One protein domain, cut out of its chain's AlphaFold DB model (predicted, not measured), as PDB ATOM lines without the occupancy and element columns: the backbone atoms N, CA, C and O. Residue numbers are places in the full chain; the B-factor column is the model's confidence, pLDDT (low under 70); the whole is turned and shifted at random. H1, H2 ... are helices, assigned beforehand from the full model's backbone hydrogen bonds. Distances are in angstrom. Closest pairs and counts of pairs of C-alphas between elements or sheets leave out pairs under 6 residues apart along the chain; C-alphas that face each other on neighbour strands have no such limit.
ATOM      1  N   LEU A   4      11.095  -3.665 -13.555       65.88
ATOM      2  CA  LEU A   4      12.279  -2.811 -13.423       65.88
ATOM      3  C   LEU A   4      12.014  -1.493 -12.651       65.88
ATOM      4  O   LEU A   4      12.781  -1.202 -11.733       65.88
ATOM      5  N   PRO A   5      10.938  -0.723 -12.929       73.81
ATOM      6  CA  PRO A   5      10.678   0.519 -12.194       73.81
ATOM      7  C   PRO A   5      10.287   0.285 -10.727       73.81
ATOM      8  O   PRO A   5      10.597   1.109  -9.871       73.81
ATOM      9  N   VAL A   6       9.655  -0.850 -10.414       80.88
ATOM     10  CA  VAL A   6       9.258  -1.205  -9.040       80.88
ATOM     11  C   VAL A   6      10.485  -1.560  -8.196       80.88
ATOM     12  O   VAL A   6      10.599  -1.109  -7.061       80.88
ATOM     13  N   ILE A   7      11.432  -2.308  -8.768       76.31
ATOM     14  CA  ILE A   7      12.684  -2.686  -8.095       76.31
ATOM     15  C   ILE A   7      13.544  -1.443  -7.816       76.31
ATOM     16  O   ILE A   7      14.050  -1.282  -6.707       76.31
ATOM     17  N   LEU A   8      13.654  -0.526  -8.784       73.88
ATOM     18  CA  LEU A   8      14.359   0.750  -8.607       73.88
ATOM     19  C   LEU A   8      13.752   1.593  -7.480       73.88
ATOM     20  O   LEU A   8      14.481   2.100  -6.633       73.88
ATOM     21  N   LEU A   9      12.422   1.702  -7.426       77.56
ATOM     22  CA  LEU A   9      11.740   2.455  -6.374       77.56
ATOM     23  C   LEU A   9      11.979   1.851  -4.980       77.56
ATOM     24  O   LEU A   9      12.211   2.589  -4.024       77.56
ATOM     25  N   GLN A  10      11.976   0.519  -4.864       76.00
ATOM     26  CA  GLN A  10      12.286  -0.171  -3.610       76.00
ATOM     27  C   GLN A  10      13.739   0.044  -3.172       76.00
ATOM     28  O   GLN A  10      13.986   0.268  -1.988       76.00
ATOM     29  N   MET A  11      14.689   0.043  -4.110       72.62
ATOM     30  CA  MET A  11      16.090   0.356  -3.815       72.62
ATOM     31  C   MET A  11      16.257   1.798  -3.328       72.62
ATOM     32  O   MET A  11      16.917   2.019  -2.319       72.62
ATOM     33  N   VAL A  12      15.613   2.775  -3.976       76.00
ATOM     34  CA  VAL A  12      15.669   4.180  -3.538       76.00
ATOM     35  C   VAL A  12      15.041   4.358  -2.154       76.00
ATOM     36  O   VAL A  12      15.624   5.025  -1.304       76.00
ATOM     37  N   ALA A  13      13.891   3.734  -1.887       72.62
ATOM     38  CA  ALA A  13      13.254   3.787  -0.571       72.62
ATOM     39  C   ALA A  13      14.136   3.163   0.524       72.62
ATOM     40  O   ALA A  13      14.292   3.750   1.593       72.62
ATOM     41  N   ALA A  14      14.759   2.014   0.247       67.12
ATOM     42  CA  ALA A  14      15.693   1.372   1.168       67.12
ATOM     43  C   ALA A  14      16.922   2.254   1.433       67.12
ATOM     44  O   ALA A  14      17.283   2.455   2.589       67.12
ATOM     45  N   VAL A  15      17.509   2.851   0.391       67.75
ATOM     46  CA  VAL A  15      18.636   3.788   0.524       67.75
ATOM     47  C   VAL A  15      18.240   5.005   1.358       67.75
ATOM     48  O   VAL A  15      18.981   5.388   2.255       67.75
ATOM     49  N   LEU A  16      17.058   5.586   1.144       65.50
ATOM     50  CA  LEU A  16      16.581   6.727   1.935       65.50
ATOM     51  C   LEU A  16      16.360   6.371   3.412       65.50
ATOM     52  O   LEU A  16      16.666   7.181   4.288       65.50
ATOM     53  N   ILE A  17      15.857   5.168   3.706       67.81
ATOM     54  CA  ILE A  17      15.708   4.670   5.082       67.81
ATOM     55  C   ILE A  17      17.082   4.474   5.726       67.81
ATOM     56  O   ILE A  17      17.281   4.911   6.858       67.81
ATOM     57  N   VAL A  18      18.030   3.871   5.004       65.44
ATOM     58  CA  VAL A  18      19.401   3.648   5.481       65.44
ATOM     59  C   VAL A  18      20.107   4.977   5.740       65.44
ATOM     60  O   VAL A  18      20.594   5.180   6.842       65.44
ATOM     61  N   VAL A  19      20.061   5.930   4.807       68.69
ATOM     62  CA  VAL A  19      20.667   7.265   4.971       68.69
ATOM     63  C   VAL A  19      20.065   8.011   6.165       68.69
ATOM     64  O   VAL A  19      20.779   8.646   6.944       68.69
ATOM     65  N   ARG A  20      18.747   7.912   6.366       71.50
ATOM     66  CA  ARG A  20      18.077   8.524   7.520       71.50
ATOM     67  C   ARG A  20      18.460   7.841   8.838       71.50
ATOM     68  O   ARG A  20      18.626   8.528   9.846       71.50
ATOM     69  N   ALA A  21      18.606   6.518   8.835       72.62
ATOM     70  CA  ALA A  21      19.038   5.744   9.993       72.62
ATOM     71  C   ALA A  21      20.513   6.002  10.339       72.62
ATOM     72  O   ALA A  21      20.832   6.179  11.511       72.62
ATOM     73  N   GLU A  22      21.390   6.105   9.340       74.75
ATOM     74  CA  GLU A  22      22.797   6.482   9.508       74.75
ATOM     75  C   GLU A  22      22.925   7.880  10.112       74.75
ATOM     76  O   GLU A  22      23.665   8.059  11.075       74.75
ATOM     77  N   GLY A  23      22.149   8.854   9.620       74.94
ATOM     78  CA  GLY A  23      22.112  10.200  10.191       74.94
ATOM     79  C   GLY A  23      21.661  10.214  11.656       74.94
ATOM     80  O   GLY A  23      22.291  10.859  12.494       74.94
ATOM     81  N   ALA A  24      20.612   9.459  11.996       77.94
ATOM     82  CA  ALA A  24      20.143   9.338  13.378       77.94
ATOM     83  C   ALA A  24      21.172   8.642  14.286       77.94
ATOM     84  O   ALA A  24      21.427   9.109  15.398       77.94
ATOM     85  N   LEU A  25      21.796   7.562  13.804       79.31
ATOM     86  CA  LEU A  25      22.856   6.844  14.510       79.31
ATOM     87  C   LEU A  25      24.073   7.745  14.741       79.31
ATOM     88  O   LEU A  25      24.623   7.759  15.839       79.31
ATOM     89  N   HIS A  26      24.454   8.538  13.739       77.88
ATOM     90  CA  HIS A  26      25.556   9.484  13.837       77.88
ATOM     91  C   HIS A  26      25.316  10.507  14.952       77.88
ATOM     92  O   HIS A  26      26.168  10.683  15.821       77.88
ATOM     93  N   VAL A  27      24.131  11.128  14.979       75.44
ATOM     94  CA  VAL A  27      23.747  12.096  16.022       75.44
ATOM     95  C   VAL A  27      23.732  11.442  17.407       75.44
ATOM     96  O   VAL A  27      24.279  12.004  18.353       75.44
ATOM     97  N   LEU A  28      23.173  10.236  17.533       79.62
ATOM     98  CA  LEU A  28      23.147   9.484  18.792       79.62
ATOM     99  C   LEU A  28      24.554   9.192  19.328       79.62
ATOM    100  O   LEU A  28      24.823   9.409  20.512       79.62
ATOM    101  N   LEU A  29      25.460   8.727  18.466       79.62
ATOM    102  CA  LEU A  29      26.845   8.454  18.847       79.62
ATOM    103  C   LEU A  29      27.580   9.732  19.249       79.62
ATOM    104  O   LEU A  29      28.314   9.724  20.237       79.62
ATOM    105  N   TRP A  30      27.339  10.839  18.546       79.44
ATOM    106  CA  TRP A  30      27.856  12.154  18.920       79.44
ATOM    107  C   TRP A  30      27.374  12.594  20.299       79.44
ATOM    108  O   TRP A  30      28.188  12.976  21.140       79.44
ATOM    109  N   CYS A  31      26.070  12.488  20.566       76.88
ATOM    110  CA  CYS A  31      25.511  12.799  21.876       76.88
ATOM    111  C   CYS A  31      26.159  11.945  22.970       76.88
ATOM    112  O   CYS A  31      26.552  12.486  24.004       76.88
ATOM    113  N   MET A  32      26.335  10.639  22.747       76.94
ATOM    114  CA  MET A  32      26.998   9.747  23.706       76.94
ATOM    115  C   MET A  32      28.478  10.083  23.923       76.94
ATOM    116  O   MET A  32      28.950  10.057  25.061       76.94
ATOM    117  N   ALA A  33      29.222  10.396  22.861       77.31
ATOM    118  CA  ALA A  33      30.640  10.729  22.953       77.31
ATOM    119  C   ALA A  33      30.851  12.050  23.707       77.31
ATOM    120  O   ALA A  33      31.616  12.100  24.671       77.31
ATOM    121  N   VAL A  34      30.120  13.100  23.321       77.62
ATOM    122  CA  VAL A  34      30.240  14.437  23.920       77.62
ATOM    123  C   VAL A  34      29.765  14.437  25.369       77.62
ATOM    124  O   VAL A  34      30.484  14.925  26.237       77.62
ATOM    125  N   SER A  35      28.594  13.859  25.657       76.69
ATOM    126  CA  SER A  35      28.088  13.783  27.037       76.69
ATOM    127  C   SER A  35      28.992  12.933  27.929       76.69
ATOM    128  O   SER A  35      29.255  13.325  29.063       76.69
ATOM    129  N   GLY A  36      29.538  11.829  27.407       73.75
ATOM    130  CA  GLY A  36      30.498  10.989  28.118       73.75
ATOM    131  C   GLY A  36      31.755  11.760  28.512       73.75
ATOM    132  O   GLY A  36      32.106  11.791  29.689       73.75
ATOM    133  N   VAL A  37      32.387  12.458  27.564       76.62
ATOM    134  CA  VAL A  37      33.555  13.306  27.855       76.62
ATOM    135  C   VAL A  37      33.186  14.396  28.864       76.62
ATOM    136  O   VAL A  37      33.828  14.513  29.906       76.62
ATOM    137  N   LEU A  38      32.112  15.147  28.612       74.94
ATOM    138  CA  LEU A  38      31.704  16.272  29.452       74.94
ATOM    139  C   LEU A  38      31.384  15.843  30.894       74.94
ATOM    140  O   LEU A  38      31.760  16.533  31.841       74.94
ATOM    141  N   SER A  39      30.769  14.674  31.074       74.31
ATOM    142  CA  SER A  39      30.439  14.114  32.391       74.31
ATOM    143  C   SER A  39      31.665  13.855  33.275       74.31
ATOM    144  O   SER A  39      31.573  13.926  34.500       74.31
ATOM    145  N   LEU A  40      32.829  13.609  32.666       72.50
ATOM    146  CA  LEU A  40      34.092  13.364  33.369       72.50
ATOM    147  C   LEU A  40      34.882  14.649  33.649       72.50
ATOM    148  O   LEU A  40      35.754  14.654  34.532       72.50
ATOM    149  N   LEU A  41      34.576  15.722  32.912       73.19
ATOM    150  CA  LEU A  41      35.153  17.052  33.101       73.19
ATOM    151  C   LEU A  41      34.398  17.857  34.169       73.19
ATOM    152  O   LEU A  41      35.039  18.583  34.927       73.19
ATOM    153  N   ILE A  42      33.071  17.720  34.261       75.31
ATOM    154  CA  ILE A  42      32.259  18.484  35.220       75.31
ATOM    155  C   ILE A  42      32.363  17.863  36.629       75.31
ATOM    156  O   ILE A  42      31.967  16.709  36.822       75.31
ATOM    157  N   PRO A  43      32.847  18.608  37.644       71.94
ATOM    158  CA  PRO A  43      33.098  18.072  38.983       71.94
ATOM    159  C   PRO A  43      31.830  17.596  39.712       71.94
ATOM    160  O   PRO A  43      31.872  16.548  40.356       71.94
ATOM    161  N   ASP A  44      30.697  18.286  39.556       71.75
ATOM    162  CA  ASP A  44      29.422  17.891  40.181       71.75
ATOM    163  C   ASP A  44      28.902  16.544  39.660       71.75
ATOM    164  O   ASP A  44      28.415  15.701  40.416       71.75
ATOM    165  N   ILE A  45      29.054  16.302  38.356       68.81
ATOM    166  CA  ILE A  45      28.643  15.043  37.725       68.81
ATOM    167  C   ILE A  45      29.602  13.922  38.130       68.81
ATOM    168  O   ILE A  45      29.183  12.807  38.439       68.81
ATOM    169  N   TRP A  59      31.548  -6.721  35.848       78.44
ATOM    170  CA  TRP A  59      31.020  -7.178  34.562       78.44
ATOM    171  C   TRP A  59      30.390  -6.045  33.743       78.44
ATOM    172  O   TRP A  59      30.578  -5.976  32.531       78.44
ATOM    173  N   TRP A  60      29.708  -5.102  34.401       79.19
ATOM    174  CA  TRP A  60      29.108  -3.948  33.730       79.19
ATOM    175  C   TRP A  60      30.173  -3.055  33.085       79.19
ATOM    176  O   TRP A  60      29.982  -2.533  31.990       79.19
ATOM    177  N   ARG A  61      31.339  -2.936  33.729       76.06
ATOM    178  CA  ARG A  61      32.481  -2.168  33.212       76.06
ATOM    179  C   ARG A  61      33.123  -2.843  32.005       76.06
ATOM    180  O   ARG A  61      33.455  -2.160  31.040       76.06
ATOM    181  N   PHE A  62      33.254  -4.170  32.035       81.12
ATOM    182  CA  PHE A  62      33.705  -4.931  30.869       81.12
ATOM    183  C   PHE A  62      32.740  -4.756  29.691       81.12
ATOM    184  O   PHE A  62      33.167  -4.458  28.578       81.12
ATOM    185  N   TRP A  63      31.434  -4.841  29.948       81.88
ATOM    186  CA  TRP A  63      30.415  -4.646  28.920       81.88
ATOM    187  C   TRP A  63      30.438  -3.232  28.326       81.88
ATOM    188  O   TRP A  63      30.403  -3.069  27.107       81.88
ATOM    189  N   ALA A  64      30.582  -2.205  29.168       80.06
ATOM    190  CA  ALA A  64      30.728  -0.820  28.722       80.06
ATOM    191  C   ALA A  64      31.972  -0.622  27.838       80.06
ATOM    192  O   ALA A  64      31.902   0.069  26.822       80.06
ATOM    193  N   PHE A  65      33.094  -1.263  28.184       82.56
ATOM    194  CA  PHE A  65      34.297  -1.255  27.353       82.56
ATOM    195  C   PHE A  65      34.041  -1.894  25.982       82.56
ATOM    196  O   PHE A  65      34.298  -1.249  24.968       82.56
ATOM    197  N   VAL A  66      33.455  -3.098  25.939       86.12
ATOM    198  CA  VAL A  66      33.118  -3.802  24.687       86.12
ATOM    199  C   VAL A  66      32.212  -2.951  23.793       86.12
ATOM    200  O   VAL A  66      32.486  -2.800  22.603       86.12
ATOM    201  N   ILE A  67      31.166  -2.346  24.363       85.38
ATOM    202  CA  ILE A  67      30.245  -1.466  23.633       85.38
ATOM    203  C   ILE A  67      30.979  -0.245  23.063       85.38
ATOM    204  O   ILE A  67      30.824   0.073  21.885       85.38
ATOM    205  N   ASN A  68      31.792   0.440  23.872       83.62
ATOM    206  CA  ASN A  68      32.536   1.612  23.411       83.62
ATOM    207  C   ASN A  68      33.526   1.245  22.286       83.62
ATOM    208  O   ASN A  68      33.643   1.991  21.312       83.62
ATOM    209  N   THR A  69      34.202   0.092  22.374       84.31
ATOM    210  CA  THR A  69      35.080  -0.409  21.306       84.31
ATOM    211  C   THR A  69      34.295  -0.722  20.034       84.31
ATOM    212  O   THR A  69      34.726  -0.331  18.951       84.31
ATOM    213  N   ALA A  70      33.119  -1.346  20.146       86.00
ATOM    214  CA  ALA A  70      32.255  -1.604  18.996       86.00
ATOM    215  C   ALA A  70      31.828  -0.299  18.302       86.00
ATOM    216  O   ALA A  70      31.891  -0.202  17.077       86.00
ATOM    217  N   PHE A  71      31.465   0.734  19.069       85.25
ATOM    218  CA  PHE A  71      31.118   2.046  18.516       85.25
ATOM    219  C   PHE A  71      32.303   2.773  17.883       85.25
ATOM    220  O   PHE A  71      32.134   3.426  16.852       85.25
ATOM    221  N   PHE A  72      33.500   2.644  18.457       85.94
ATOM    222  CA  PHE A  72      34.723   3.136  17.832       85.94
ATOM    223  C   PHE A  72      34.970   2.454  16.479       85.94
ATOM    224  O   PHE A  72      35.131   3.147  15.476       85.94
ATOM    225  N   SER A  73      34.931   1.118  16.430       84.19
ATOM    226  CA  SER A  73      35.125   0.355  15.192       84.19
ATOM    227  C   SER A  73      34.072   0.699  14.139       84.19
ATOM    228  O   SER A  73      34.424   0.930  12.987       84.19
ATOM    229  N   ALA A  74      32.800   0.814  14.530       83.38
ATOM    230  CA  ALA A  74      31.728   1.240  13.634       83.38
ATOM    231  C   ALA A  74      31.966   2.659  13.088       83.38
ATOM    232  O   ALA A  74      31.845   2.887  11.887       83.38
ATOM    233  N   SER A  75      32.374   3.601  13.944       85.50
ATOM    234  CA  SER A  75      32.663   4.982  13.530       85.50
ATOM    235  C   SER A  75      33.860   5.062  12.576       85.50
ATOM    236  O   SER A  75      33.826   5.833  11.622       85.50
ATOM    237  N   ALA A  76      34.898   4.253  12.802       84.69
ATOM    238  CA  ALA A  76      36.056   4.166  11.915       84.69
ATOM    239  C   ALA A  76      35.685   3.573  10.542       84.69
ATOM    240  O   ALA A  76      36.078   4.120   9.515       84.69
ATOM    241  N   LEU A  77      34.882   2.502  10.516       85.56
ATOM    242  CA  LEU A  77      34.416   1.866   9.275       85.56
ATOM    243  C   LEU A  77      33.523   2.789   8.434       85.56
ATOM    244  O   LEU A  77      33.595   2.756   7.210       85.56
ATOM    245  N   LEU A  78      32.718   3.633   9.083       83.69
ATOM    246  CA  LEU A  78      31.847   4.615   8.425       83.69
ATOM    247  C   LEU A  78      32.579   5.917   8.035       83.69
ATOM    248  O   LEU A  78      31.962   6.837   7.504       83.69
ATOM    249  N   GLY A  79      33.889   6.022   8.293       85.19
ATOM    250  CA  GLY A  79      34.698   7.201   7.957       85.19
ATOM    251  C   GLY A  79      34.488   8.406   8.883       85.19
ATOM    252  O   GLY A  79      34.913   9.520   8.574       85.19
ATOM    253  N   TRP A  80      33.855   8.213  10.041       88.12
ATOM    254  CA  TRP A  80      33.561   9.255  11.026       88.12
ATOM    255  C   TRP A  80      34.730   9.467  11.994       88.12
ATOM    256  O   TRP A  80      34.603   9.312  13.211       88.12
ATOM    257  N   TRP A  81      35.896   9.834  11.462       85.06
ATOM    258  CA  TRP A  81      37.161   9.868  12.210       85.06
ATOM    259  C   TRP A  81      37.151  10.779  13.442       85.06
ATOM    260  O   TRP A  81      37.711  10.424  14.482       85.06
ATOM    261  N   LEU A  82      36.478  11.932  13.365       86.62
ATOM    262  CA  LEU A  82      36.366  12.859  14.496       86.62
ATOM    263  C   LEU A  82      35.585  12.230  15.660       86.62
ATOM    264  O   LEU A  82      36.022  12.279  16.809       86.62
ATOM    265  N   LEU A  83      34.465  11.578  15.345       85.81
ATOM    266  CA  LEU A  83      33.655  10.848  16.314       85.81
ATOM    267  C   LEU A  83      34.430   9.660  16.901       85.81
ATOM    268  O   LEU A  83      34.423   9.463  18.115       85.81
ATOM    269  N   ALA A  84      35.154   8.916  16.062       86.88
ATOM    270  CA  ALA A  84      36.014   7.821  16.506       86.88
ATOM    271  C   ALA A  84      37.074   8.312  17.510       86.88
ATOM    272  O   ALA A  84      37.262   7.708  18.564       86.88
ATOM    273  N   THR A  85      37.703   9.457  17.235       88.38
ATOM    274  CA  THR A  85      38.702  10.068  18.127       88.38
ATOM    275  C   THR A  85      38.086  10.473  19.467       88.38
ATOM    276  O   THR A  85      38.662  10.206  20.522       88.38
ATOM    277  N   LEU A  86      36.888  11.064  19.451       85.12
ATOM    278  CA  LEU A  86      36.165  11.426  20.672       85.12
ATOM    279  C   LEU A  86      35.764  10.205  21.505       85.12
ATOM    280  O   LEU A  86      35.879  10.241  22.729       85.12
ATOM    281  N   LEU A  87      35.331   9.115  20.866       84.56
ATOM    282  CA  LEU A  87      35.006   7.864  21.554       84.56
ATOM    283  C   LEU A  87      36.245   7.249  22.217       84.56
ATOM    284  O   LEU A  87      36.165   6.803  23.361       84.56
ATOM    285  N   VAL A  88      37.403   7.288  21.553       87.69
ATOM    286  CA  VAL A  88      38.678   6.857  22.151       87.69
ATOM    287  C   VAL A  88      39.036   7.730  23.349       87.69
ATOM    288  O   VAL A  88      39.350   7.208  24.417       87.69
ATOM    289  N   LEU A  89      38.941   9.055  23.205       86.94
ATOM    290  CA  LEU A  89      39.220   9.986  24.297       86.94
ATOM    291  C   LEU A  89      38.312   9.727  25.504       86.94
ATOM    292  O   LEU A  89      38.797   9.677  26.635       86.94
ATOM    293  N   LYS A  90      37.012   9.505  25.269       84.81
ATOM    294  CA  LYS A  90      36.046   9.121  26.304       84.81
ATOM    295  C   LYS A  90      36.509   7.865  27.043       84.81
ATOM    296  O   LYS A  90      36.598   7.893  28.267       84.81
ATOM    297  N   VAL A  91      36.846   6.793  26.320       86.25
ATOM    298  CA  VAL A  91      37.300   5.527  26.923       86.25
ATOM    299  C   VAL A  91      38.558   5.736  27.765       86.25
ATOM    300  O   VAL A  91      38.629   5.246  28.889       86.25
ATOM    301  N   ILE A  92      39.537   6.495  27.266       86.94
ATOM    302  CA  ILE A  92      40.769   6.794  28.010       86.94
ATOM    303  C   ILE A  92      40.450   7.532  29.316       86.94
ATOM    304  O   ILE A  92      40.956   7.163  30.378       86.94
ATOM    305  N   LEU A  93      39.587   8.551  29.262       84.38
ATOM    306  CA  LEU A  93      39.178   9.312  30.442       84.38
ATOM    307  C   LEU A  93      38.421   8.442  31.457       84.38
ATOM    308  O   LEU A  93      38.684   8.555  32.656       84.38
ATOM    309  N   GLU A  94      37.528   7.561  30.998       83.00
ATOM    310  CA  GLU A  94      36.816   6.603  31.856       83.00
ATOM    311  C   GLU A  94      37.802   5.668  32.569       83.00
ATOM    312  O   GLU A  94      37.734   5.514  33.789       83.00
ATOM    313  N   GLN A  95      38.772   5.102  31.843       83.62
ATOM    314  CA  GLN A  95      39.784   4.210  32.419       83.62
ATOM    315  C   GLN A  95      40.653   4.920  33.466       83.62
ATOM    316  O   GLN A  95      40.843   4.402  34.567       83.62
ATOM    317  N   LEU A  96      41.128   6.135  33.167       86.31
ATOM    318  CA  LEU A  96      41.903   6.945  34.114       86.31
ATOM    319  C   LEU A  96      41.101   7.281  35.374       86.31
ATOM    320  O   LEU A  96      41.629   7.242  36.490       86.31
ATOM    321  N   TYR A  97      39.824   7.617  35.205       83.12
ATOM    322  CA  TYR A  97      38.938   7.905  36.322       83.12
ATOM    323  C   TYR A  97      38.728   6.673  37.203       83.12
ATOM    324  O   TYR A  97      38.864   6.760  38.425       83.12
ATOM    325  N   TYR A  98      38.461   5.519  36.598       82.19
ATOM    326  CA  TYR A  98      38.248   4.296  37.352       82.19
ATOM    327  C   TYR A  98      39.504   3.800  38.062       82.19
ATOM    328  O   TYR A  98      39.412   3.409  39.223       82.19
ATOM    329  N   ALA A  99      40.675   3.885  37.428       83.31
ATOM    330  CA  ALA A  99      41.945   3.560  38.074       83.31
ATOM    331  C   ALA A  99      42.164   4.419  39.333       83.31
ATOM    332  O   ALA A  99      42.580   3.920  40.380       83.31
ATOM    333  N   ARG A 100      41.809   5.710  39.263       85.19
ATOM    334  CA  ARG A 100      41.865   6.627  40.410       85.19
ATOM    335  C   ARG A 100      40.828   6.299  41.489       85.19
ATOM    336  O   ARG A 100      41.101   6.511  42.667       85.19
ATOM    337  N   MET A 101      39.642   5.821  41.123       81.56
ATOM    338  CA  MET A 101      38.637   5.415  42.113       81.56
ATOM    339  C   MET A 101      38.996   4.102  42.795       81.56
ATOM    340  O   MET A 101      38.856   3.986  44.009       81.56
ATOM    341  N   GLU A 102      39.525   3.140  42.049       83.12
ATOM    342  CA  GLU A 102      39.983   1.875  42.610       83.12
ATOM    343  C   GLU A 102      41.142   2.073  43.597       83.12
ATOM    344  O   GLU A 102      41.122   1.487  44.678       83.12
ATOM    345  N   SER A 103      42.105   2.950  43.289       84.50
ATOM    346  CA  SER A 103      43.191   3.265  44.226       84.50
ATOM    347  C   SER A 103      42.685   3.923  45.514       84.50
ATOM    348  O   SER A 103      43.140   3.567  46.600       84.50
ATOM    349  N   ARG A 104      41.692   4.819  45.424       84.06
ATOM    350  CA  ARG A 104      41.045   5.441  46.594       84.06
ATOM    351  C   ARG A 104      40.268   4.438  47.443       84.06
ATOM    352  O   ARG A 104      40.345   4.506  48.666       84.06
ATOM    353  N   LEU A 105      39.523   3.528  46.817       81.75
ATOM    354  CA  LEU A 105      38.779   2.489  47.533       81.75
ATOM    355  C   LEU A 105      39.726   1.520  48.244       81.75
ATOM    356  O   LEU A 105      39.509   1.229  49.415       81.75
ATOM    357  N   LYS A 106      40.811   1.095  47.579       83.75
ATOM    358  CA  LYS A 106      41.861   0.282  48.209       83.75
ATOM    359  C   LYS A 106      42.471   1.010  49.406       83.75
ATOM    360  O   LYS A 106      42.520   0.435  50.482       83.75
ATOM    361  N   ALA A 107      42.851   2.282  49.259       83.44
ATOM    362  CA  ALA A 107      43.411   3.065  50.363       83.44
ATOM    363  C   ALA A 107      42.459   3.168  51.572       83.44
ATOM    364  O   ALA A 107      42.894   2.989  52.705       83.44
ATOM    365  N   ARG A 108      41.155   3.388  51.343       80.56
ATOM    366  CA  ARG A 108      40.146   3.420  52.418       80.56
ATOM    367  C   ARG A 108      39.939   2.062  53.086       80.56
ATOM    368  O   ARG A 108      39.773   2.016  54.296       80.56
ATOM    369  N   ALA A 109      39.950   0.976  52.315       79.81
ATOM    370  CA  ALA A 109      39.836  -0.377  52.860       79.81
ATOM    371  C   ALA A 109      41.034  -0.738  53.753       79.81
ATOM    372  O   ALA A 109      40.848  -1.380  54.778       79.81
ATOM    373  N   TRP A 110      42.239  -0.281  53.394       73.56
ATOM    374  CA  TRP A 110      43.437  -0.431  54.226       73.56
ATOM    375  C   TRP A 110      43.369   0.406  55.512       73.56
ATOM    376  O   TRP A 110      43.695  -0.105  56.573       73.56
ATOM    377  N   GLN A 111      42.894   1.653  55.444       71.81
ATOM    378  CA  GLN A 111      42.759   2.530  56.620       71.81
ATOM    379  C   GLN A 111      41.627   2.138  57.583       71.81
ATOM    380  O   GLN A 111      41.651   2.548  58.733       71.81
ATOM    381  N   GLY A 112      40.614   1.399  57.122       60.22
ATOM    382  CA  GLY A 112      39.524   0.896  57.969       60.22
ATOM    383  C   GLY A 112      39.773  -0.492  58.566       60.22
ATOM    384  O   GLY A 112      38.876  -1.028  59.212       60.22
ATOM    385  N   ALA A 113      40.933  -1.097  58.289       58.16
ATOM    386  CA  ALA A 113      41.347  -2.398  58.817       58.16
ATOM    387  C   ALA A 113      42.335  -2.287  60.001       58.16
ATOM    388  O   ALA A 113      42.667  -3.316  60.591       58.16
TER     389      ALA A 113
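This is residues 4 to 45 and 59 to 113 of the 114 residues of an uncharacterized protein of Salmonella enterica (UniProt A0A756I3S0). A long straight helix, H1, packs with its later part, residues 29 to 40, on the first half of H3 in a helical hairpin made by H2 and H3. Residues 4 to 21 of H1 stick out at one end and residues 99 to 113, of which 99 to 111 belong to H3, stick out at the other, and these two arms make the length. The printed part has 97 residues with three named helices, H1, H2 and H3 along the chain, and no named strand; the class is all helix. The whole is extended, with a radius of gyration of the C-alphas of 19.9 A and spans of 78 by 26 by 20 A.

H1 takes residues 4 to 41 and is 55.5 A long, from C-alpha 4 at (12.279, -2.811, -13.423) to C-alpha 41 at (35.153, 17.052, 33.101). H2 takes residues 59 to 77 and is 27.1 A long. H3 takes residues 81 to 111, 45.4 A long, and ends with C-alpha 111 at (42.759, 2.530, 56.620).

H1 touches H3 with residues 29 to 40 alone; the closest C-alphas, of Val 37 and Lys 90, are 5.1 A apart. They run the same way at a steep tilt of 37 degrees, only just past shallow. H2 and H3 touch as a hairpin, opposite ways at a shallow tilt of 17 degrees, their closest C-alphas, of Phe 72 and Ala 84, 5.0 A apart. H1 and H2 are close but not clearly touching: their closest C-alphas, of Leu 29 and Phe 71, are 7.7 A apart. In H2 and H3 every O i to N i+4 pair is within hydrogen-bond range; in H1 33 of 34 are.

The C-alphas of Leu 4 and Ala 113, the two farthest apart, are 77.9 A apart. Residues 46 to 58 are not printed, and C-alphas 45 and 59 are 22.6 A apart across this cut. The link from H2 to H3 is tight. pLDDT is under 70 at residue 4, residues 14 to 19, residue 45 and residues 112 to 113.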